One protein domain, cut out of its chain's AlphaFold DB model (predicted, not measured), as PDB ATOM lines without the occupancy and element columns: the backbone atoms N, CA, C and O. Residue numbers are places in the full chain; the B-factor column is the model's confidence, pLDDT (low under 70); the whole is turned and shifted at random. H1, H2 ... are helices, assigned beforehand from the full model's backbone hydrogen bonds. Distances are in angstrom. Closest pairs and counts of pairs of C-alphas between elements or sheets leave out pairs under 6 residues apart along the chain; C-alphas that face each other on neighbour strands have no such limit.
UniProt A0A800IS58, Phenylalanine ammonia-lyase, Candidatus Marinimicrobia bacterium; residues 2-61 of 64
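This is residues 2 to 61 of the 64 residues of the protein "Phenylalanine ammonia-lyase" of Candidatus Marinimicrobia bacterium (UniProt A0A800IS58). Four helices make a flat arrangement with few contacts: H4 packs side by side with H2, while short H1 and longer H3 come near H2. A long loop, residues 25 to 36, joins H2 to H3. The printed part has 60 residues, four named helices in the order H1 to H4 and no named strand; it is all helix, only just compact, close to loose, with a radius of gyration of the C-alphas of 12.3 A and spans of 37 by 29 by 12 A.

H1, residues 2 to 6, is close to but not clearly touching H2, residues 14 to 24; their closest C-alphas, Ala 2 and Lys 20, are 5.7 A apart. H4, residues 51 to 60, touches H2 at a shallow tilt of 28 degrees, opposite ways; their closest C-alphas, Gly 15 and Ile 56, are 5.6 A apart. In H4, 5 of 6 O i to N i+4 pairs are within hydrogen-bond range.

H1 begins at C-alpha 2 (-30.784, -23.116, 21.494). H3, residues 37 to 49, is 18.4 A long.

The printed part has no cut, and no printed residue is under 70 in pLDDT.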
ATOM      1  N   ALA A   2     -31.694 -23.101  22.653       95.06
ATOM      2  CA  ALA A   2     -30.784 -23.116  21.494       95.06
ATOM      3  C   ALA A   2     -31.402 -23.670  20.197       95.06
ATOM      4  O   ALA A   2     -31.378 -22.979  19.189       95.06
ATOM      5  N   GLN A   3     -32.075 -24.825  20.253       95.19
ATOM      6  CA  GLN A   3     -32.760 -25.417  19.096       95.19
ATOM      7  C   GLN A   3     -33.773 -24.468  18.424       95.19
ATOM      8  O   GLN A   3     -33.858 -24.398  17.206       95.19
ATOM      9  N   ALA A   4     -34.524 -23.684  19.202       95.75
ATOM     10  CA  ALA A   4     -35.457 -22.708  18.640       95.75
ATOM     11  C   ALA A   4     -34.737 -21.538  17.945       95.75
ATOM     12  O   ALA A   4     -35.309 -20.920  17.053       95.75
ATOM     13  N   LEU A   5     -33.499 -21.235  18.352       95.88
ATOM     14  CA  LEU A   5     -32.632 -20.252  17.697       95.88
ATOM     15  C   LEU A   5     -31.972 -20.817  16.434       95.88
ATOM     16  O   LEU A   5     -31.480 -20.049  15.620       95.88
ATOM     17  N   ASP A   6     -31.906 -22.139  16.269       95.12
ATOM     18  CA  ASP A   6     -31.426 -22.770  15.034       95.12
ATOM     19  C   ASP A   6     -32.453 -22.675  13.901       95.12
ATOM     20  O   ASP A   6     -32.078 -22.544  12.743       95.12
ATOM     21  N   PHE A   7     -33.746 -22.668  14.229       95.44
ATOM     22  CA  PHE A   7     -34.825 -22.557  13.240       95.44
ATOM     23  C   PHE A   7     -35.170 -21.124  12.823       95.44
ATOM     24  O   PHE A   7     -36.042 -20.919  11.980       95.44
ATOM     25  N   ARG A   8     -34.561 -20.123  13.455       94.12
ATOM     26  CA  ARG A   8     -34.902 -18.715  13.259       94.12
ATOM     27  C   ARG A   8     -33.812 -18.026  12.457       94.12
ATOM     28  O   ARG A   8     -32.660 -18.038  12.870       94.12
ATOM     29  N   ASP A   9     -34.215 -17.370  11.377       90.62
ATOM     30  CA  ASP A   9     -33.337 -16.533  10.562       90.62
ATOM     31  C   ASP A   9     -33.456 -15.066  11.002       90.62
ATOM     32  O   ASP A   9     -34.195 -14.269  10.426       90.62
ATOM     33  N   TYR A  10     -32.801 -14.746  12.120       91.50
ATOM     34  CA  TYR A  10     -32.699 -13.397  12.677       91.50
ATOM     35  C   TYR A  10     -31.304 -13.195  13.267       91.50
ATOM     36  O   TYR A  10     -30.679 -14.147  13.730       91.50
ATOM     37  N   SER A  11     -30.843 -11.946  13.328       93.06
ATOM     38  CA  SER A  11     -29.651 -11.595  14.102       93.06
ATOM     39  C   SER A  11     -29.979 -11.608  15.592       93.06
ATOM     40  O   SER A  11     -30.950 -10.978  16.023       93.06
ATOM     41  N   PHE A  12     -29.179 -12.320  16.384       95.38
ATOM     42  CA  PHE A  12     -29.351 -12.362  17.832       95.38
ATOM     43  C   PHE A  12     -28.372 -11.399  18.509       95.38
ATOM     44  O   PHE A  12     -27.420 -10.911  17.907       95.38
ATOM     45  N   GLY A  13     -28.619 -11.083  19.781       95.94
ATOM     46  CA  GLY A  13     -27.652 -10.313  20.559       95.94
ATOM     47  C   GLY A  13     -26.346 -11.093  20.728       95.94
ATOM     48  O   GLY A  13     -26.371 -12.313  20.878       95.94
ATOM     49  N   THR A  14     -25.219 -10.387  20.788       96.12
ATOM     50  CA  THR A  14     -23.865 -10.960  20.857       96.12
ATOM     51  C   THR A  14     -23.706 -12.044  21.934       96.12
ATOM     52  O   THR A  14     -23.200 -13.128  21.657       96.12
ATOM     53  N   GLY A  15     -24.209 -11.809  23.152       96.81
ATOM     54  CA  GLY A  15     -24.161 -12.810  24.229       96.81
ATOM     55  C   GLY A  15     -25.027 -14.049  23.961       96.81
ATOM     56  O   GLY A  15     -24.660 -15.155  24.345       96.81
ATOM     57  N   VAL A  16     -26.153 -13.894  23.256       96.88
ATOM     58  CA  VAL A  16     -27.030 -15.015  22.871       96.88
ATOM     59  C   VAL A  16     -26.359 -15.879  21.806       96.88
ATOM     60  O   VAL A  16     -26.414 -17.106  21.898       96.88
ATOM     61  N   GLU A  17     -25.710 -15.259  20.820       96.69
ATOM     62  CA  GLU A  17     -24.937 -15.973  19.797       96.69
ATOM     63  C   GLU A  17     -23.792 -16.761  20.433       96.69
ATOM     64  O   GLU A  17     -23.656 -17.958  20.171       96.69
ATOM     65  N   LYS A  18     -23.050 -16.137  21.357       97.81
ATOM     66  CA  LYS A  18     -21.972 -16.803  22.092       97.81
ATOM     67  C   LYS A  18     -22.483 -17.962  22.949       97.81
ATOM     68  O   LYS A  18     -21.942 -19.059  22.873       97.81
ATOM     69  N   ALA A  19     -23.573 -17.776  23.697       98.06
ATOM     70  CA  ALA A  19     -24.187 -18.854  24.476       98.06
ATOM     71  C   ALA A  19     -24.588 -20.046  23.593       98.06
ATOM     72  O   ALA A  19     -24.363 -21.204  23.951       98.06
ATOM     73  N   LYS A  20     -25.181 -19.766  22.426       97.50
ATOM     74  CA  LYS A  20     -25.586 -20.782  21.450       97.50
ATOM     75  C   LYS A  20     -24.375 -21.546  20.903       97.50
ATOM     76  O   LYS A  20     -24.446 -22.769  20.819       97.50
ATOM     77  N   GLU A  21     -23.281 -20.854  20.578       97.50
ATOM     78  CA  GLU A  21     -22.013 -21.465  20.152       97.50
ATOM     79  C   GLU A  21     -21.486 -22.443  21.209       97.50
ATOM     80  O   GLU A  21     -21.215 -23.599  20.886       97.50
ATOM     81  N   ILE A  22     -21.398 -22.014  22.475       98.44
ATOM     82  CA  ILE A  22     -20.914 -22.867  23.568       98.44
ATOM     83  C   ILE A  22     -21.819 -24.086  23.748       98.44
ATOM     84  O   ILE A  22     -21.327 -25.210  23.769       98.44
ATOM     85  N   ILE A  23     -23.144 -23.908  23.774       98.38
ATOM     86  CA  ILE A  23     -24.102 -25.023  23.878       98.38
ATOM     87  C   ILE A  23     -23.877 -26.077  22.785       98.38
ATOM     88  O   ILE A  23     -23.952 -27.276  23.063       98.38
ATOM     89  N   ARG A  24     -23.573 -25.655  21.553       98.19
ATOM     90  CA  ARG A  24     -23.381 -26.563  20.411       98.19
ATOM     91  C   ARG A  24     -22.071 -27.351  20.455       98.19
ATOM     92  O   ARG A  24     -21.941 -28.307  19.703       98.19
ATOM     93  N   LYS A  25     -21.154 -27.028  21.374       98.19
ATOM     94  CA  LYS A  25     -19.995 -27.879  21.696       98.19
ATOM     95  C   LYS A  25     -20.380 -29.117  22.523       98.19
ATOM     96  O   LYS A  25     -19.632 -30.086  22.531       98.19
ATOM     97  N   TYR A  26     -21.525 -29.082  23.212       98.12
ATOM     98  CA  TYR A  26     -21.937 -30.100  24.193       98.12
ATOM     99  C   TYR A  26     -23.224 -30.843  23.833       98.12
ATOM    100  O   TYR A  26     -23.444 -31.973  24.279       98.12
ATOM    101  N   VAL A  27     -24.103 -30.191  23.075       97.56
ATOM    102  CA  VAL A  27     -25.387 -30.735  22.643       97.56
ATOM    103  C   VAL A  27     -25.540 -30.456  21.158       97.56
ATOM    104  O   VAL A  27     -25.653 -29.298  20.751       97.56
ATOM    105  N   ASP A  28     -25.583 -31.510  20.347       96.94
ATOM    106  CA  ASP A  28     -25.753 -31.372  18.899       96.94
ATOM    107  C   ASP A  28     -27.150 -30.867  18.533       96.94
ATOM    108  O   ASP A  28     -28.109 -30.979  19.309       96.94
ATOM    109  N   PHE A  29     -27.274 -30.302  17.333       97.06
ATOM    110  CA  PHE A  29     -28.575 -29.993  16.754       97.06
ATOM    111  C   PHE A  29     -29.408 -31.274  16.610       97.06
ATOM    112  O   PHE A  29     -28.901 -32.308  16.181       97.06
ATOM    113  N   LEU A  30     -30.686 -31.198  16.978       97.12
ATOM    114  CA  LEU A  30     -31.612 -32.320  16.860       97.12
ATOM    115  C   LEU A  30     -32.253 -32.312  15.463       97.12
ATOM    116  O   LEU A  30     -33.206 -31.566  15.235       97.12
ATOM    117  N   ASP A  31     -31.707 -33.089  14.528       94.75
ATOM    118  CA  ASP A  31     -32.250 -33.238  13.167       94.75
ATOM    119  C   ASP A  31     -33.307 -34.351  13.082       94.75
ATOM    120  O   ASP A  31     -34.360 -34.173  12.471       94.75
ATOM    121  N   ILE A  32     -33.031 -35.471  13.744       95.88
ATOM    122  CA  ILE A  32     -33.891 -36.633  13.907       95.88
ATOM    123  C   ILE A  32     -34.112 -36.893  15.390       95.88
ATOM    124  O   ILE A  32     -33.269 -36.584  16.236       95.88
ATOM    125  N   ASP A  33     -35.243 -37.511  15.708       96.38
ATOM    126  CA  ASP A  33     -35.550 -37.857  17.085       96.38
ATOM    127  C   ASP A  33     -34.522 -38.834  17.661       96.38
ATOM    128  O   ASP A  33     -34.179 -39.863  17.071       96.38
ATOM    129  N   ARG A  34     -34.067 -38.517  18.874       96.81
ATOM    130  CA  ARG A  34     -33.177 -39.351  19.680       96.81
ATOM    131  C   ARG A  34     -33.591 -39.292  21.149       96.81
ATOM    132  O   ARG A  34     -34.257 -38.339  21.562       96.81
ATOM    133  N   PRO A  35     -33.186 -40.265  21.981       97.75
ATOM    134  CA  PRO A  35     -33.333 -40.139  23.426       97.75
ATOM    135  C   PRO A  35     -32.634 -38.867  23.929       97.75
ATOM    136  O   PRO A  35     -31.440 -38.702  23.715       97.75
ATOM    137  N   LEU A  36     -33.365 -37.981  24.614       97.31
ATOM    138  CA  LEU A  36     -32.860 -36.660  25.035       97.31
ATOM    139  C   LEU A  36     -32.153 -36.651  26.399       97.31
ATOM    140  O   LEU A  36     -31.601 -35.632  26.806       97.31
ATOM    141  N   TYR A  37     -32.164 -37.764  27.138       97.75
ATOM    142  CA  TYR A  37     -31.486 -37.823  28.435       97.75
ATOM    143  C   TYR A  37     -29.972 -37.512  28.365       97.75
ATOM    144  O   TYR A  37     -29.494 -36.869  29.305       97.75
ATOM    145  N   PRO A  38     -29.211 -37.883  27.306       98.00
ATOM    146  CA  PRO A  38     -27.808 -37.495  27.189       98.00
ATOM    147  C   PRO A  38     -27.671 -35.977  27.037       98.00
ATOM    148  O   PRO A  38     -26.913 -35.356  27.775       98.00
ATOM    149  N   ASP A  39     -28.491 -35.369  26.176       98.00
ATOM    150  CA  ASP A  39     -28.497 -33.924  25.922       98.00
ATOM    151  C   ASP A  39     -28.824 -33.128  27.188       98.00
ATOM    152  O   ASP A  39     -28.150 -32.153  27.520       98.00
ATOM    153  N   HIS A  40     -29.836 -33.565  27.942       97.94
ATOM    154  CA  HIS A  40     -30.206 -32.936  29.209       97.94
ATOM    155  C   HIS A  40     -29.124 -33.093  30.282       97.94
ATOM    156  O   HIS A  40     -28.914 -32.172  31.072       97.94
ATOM    157  N   THR A  41     -28.432 -34.234  30.313       98.50
ATOM    158  CA  THR A  41     -27.335 -34.476  31.260       98.50
ATOM    159  C   THR A  41     -26.149 -33.570  30.939       98.50
ATOM    160  O   THR A  41     -25.681 -32.857  31.823       98.50
ATOM    161  N   ASN A  42     -25.736 -33.504  29.672       98.38
ATOM    162  CA  ASN A  42     -24.660 -32.619  29.221       98.38
ATOM    163  C   ASN A  42     -24.999 -31.146  29.472       98.38
ATOM    164  O   ASN A  42     -24.174 -30.404  29.994       98.38
ATOM    165  N   MET A  43     -26.232 -30.728  29.171       98.06
ATOM    166  CA  MET A  43     -26.686 -29.358  29.418       98.06
ATOM    167  C   MET A  43     -26.659 -28.998  30.908       98.06
ATOM    168  O   MET A  43     -26.262 -27.894  31.271       98.06
ATOM    169  N   LYS A  44     -27.067 -29.921  31.786       98.44
ATOM    170  CA  LYS A  44     -27.008 -29.714  33.238       98.44
ATOM    171  C   LYS A  44     -25.568 -29.520  33.714       98.44
ATOM    172  O   LYS A  44     -25.320 -28.606  34.500       98.44
ATOM    173  N   GLU A  45     -24.640 -30.363  33.265       98.62
ATOM    174  CA  GLU A  45     -23.230 -30.243  33.650       98.62
ATOM    175  C   GLU A  45     -22.592 -28.965  33.079       98.62
ATOM    176  O   GLU A  45     -21.871 -28.286  33.804       98.62
ATOM    177  N   LEU A  46     -22.941 -28.565  31.849       98.56
ATOM    178  CA  LEU A  46     -22.507 -27.299  31.245       98.56
ATOM    179  C   LEU A  46     -22.991 -26.071  32.032       98.56
ATOM    180  O   LEU A  46     -22.231 -25.145  32.282       98.56
ATOM    181  N   VAL A  47     -24.258 -26.038  32.451       98.00
ATOM    182  CA  VAL A  47     -24.759 -24.922  33.275       98.00
ATOM    183  C   VAL A  47     -24.049 -24.887  34.627       98.00
ATOM    184  O   VAL A  47     -23.740 -23.814  35.139       98.00
ATOM    185  N   LYS A  48     -23.773 -26.058  35.207       98.56
ATOM    186  CA  LYS A  48     -23.085 -26.175  36.494       98.56
ATOM    187  C   LYS A  48     -21.611 -25.761  36.421       98.56
ATOM    188  O   LYS A  48     -21.093 -25.306  37.437       98.56
ATOM    189  N   SER A  49     -20.943 -25.926  35.277       98.50
ATOM    190  CA  SER A  49     -19.534 -25.542  35.120       98.50
ATOM    191  C   SER A  49     -19.324 -24.029  35.126       98.50
ATOM    192  O   SER A  49     -18.234 -23.590  35.465       98.50
ATOM    193  N   GLY A  50     -20.345 -23.242  34.771       98.12
ATOM    194  CA  GLY A  50     -20.233 -21.787  34.648       98.12
ATOM    195  C   GLY A  50     -19.633 -21.313  33.321       98.12
ATOM    196  O   GLY A  50     -19.641 -20.115  33.064       98.12
ATOM    197  N   GLU A  51     -19.213 -22.221  32.432       98.56
ATOM    198  CA  GLU A  51     -18.514 -21.879  31.180       98.56
ATOM    199  C   GLU A  51     -19.297 -20.891  30.305       98.56
ATOM    200  O   GLU A  51     -18.719 -19.976  29.731       98.56
ATOM    201  N   ILE A  52     -20.628 -21.031  30.218       98.19
ATOM    202  CA  ILE A  52     -21.462 -20.097  29.443       98.19
ATOM    203  C   ILE A  52     -21.331 -18.668  29.984       98.19
ATOM    204  O   ILE A  52     -21.274 -17.728  29.197       98.19
ATOM    205  N   LEU A  53     -21.320 -18.506  31.310       97.88
ATOM    206  CA  LEU A  53     -21.198 -17.197  31.942       97.88
ATOM    207  C   LEU A  53     -19.807 -16.615  31.676       97.88
ATOM    208  O   LEU A  53     -19.718 -15.517  31.140       97.88
ATOM    209  N   GLU A  54     -18.754 -17.388  31.953       98.12
ATOM    210  CA  GLU A  54     -17.360 -16.966  31.761       98.12
ATOM    211  C   GLU A  54     -17.088 -16.532  30.311       98.12
ATOM    212  O   GLU A  54     -16.533 -15.465  30.054       98.12
ATOM    213  N   GLU A  55     -17.538 -17.324  29.335       98.19
ATOM    214  CA  GLU A  55     -17.355 -17.028  27.911       98.19
ATOM    215  C   GLU A  55     -18.120 -15.782  27.448       98.19
ATOM    216  O   GLU A  55     -17.682 -15.099  26.519       98.19
ATOM    217  N   ILE A  56     -19.263 -15.478  28.066       98.00
ATOM    218  CA  ILE A  56     -20.021 -14.259  27.776       98.00
ATOM    219  C   ILE A  56     -19.355 -13.054  28.440       98.00
ATOM    220  O   ILE A  56     -19.179 -12.037  27.772       98.00
ATOM    221  N   GLU A  57     -18.942 -13.154  29.704       97.69
ATOM    222  CA  GLU A  57     -18.262 -12.062  30.414       97.69
ATOM    223  C   GLU A  57     -16.940 -11.676  29.736       97.69
ATOM    224  O   GLU A  57     -16.645 -10.490  29.586       97.69
ATOM    225  N   ASN A  58     -16.201 -12.653  29.201       97.19
ATOM    226  CA  ASN A  58     -15.013 -12.410  28.373       97.19
ATOM    227  C   ASN A  58     -15.309 -11.586  27.107       97.19
ATOM    228  O   ASN A  58     -14.413 -10.934  26.569       97.19
ATOM    229  N   LEU A  59     -16.547 -11.625  26.608       96.81
ATOM    230  CA  LEU A  59     -16.965 -10.957  25.377       96.81
ATOM    231  C   LEU A  59     -17.600  -9.586  25.624       96.81
ATOM    232  O   LEU A  59     -17.370  -8.664  24.843       96.81
ATOM    233  N   VAL A  60     -18.426  -9.451  26.665       96.12
ATOM    234  CA  VAL A  60     -19.238  -8.239  26.900       96.12
ATOM    235  C   VAL A  60     -18.900  -7.497  28.194       96.12
ATOM    236  O   VAL A  60     -19.460  -6.429  28.432       96.12
ATOM    237  N   GLY A  61     -17.963  -8.013  28.988       95.75
ATOM    238  CA  GLY A  61     -17.606  -7.483  30.300       95.75
ATOM    239  C   GLY A  61     -18.270  -8.243  31.449       95.75
ATOM    240  O   GLY A  61     -19.252  -8.960  31.257       95.75
TER     241      GLY A  61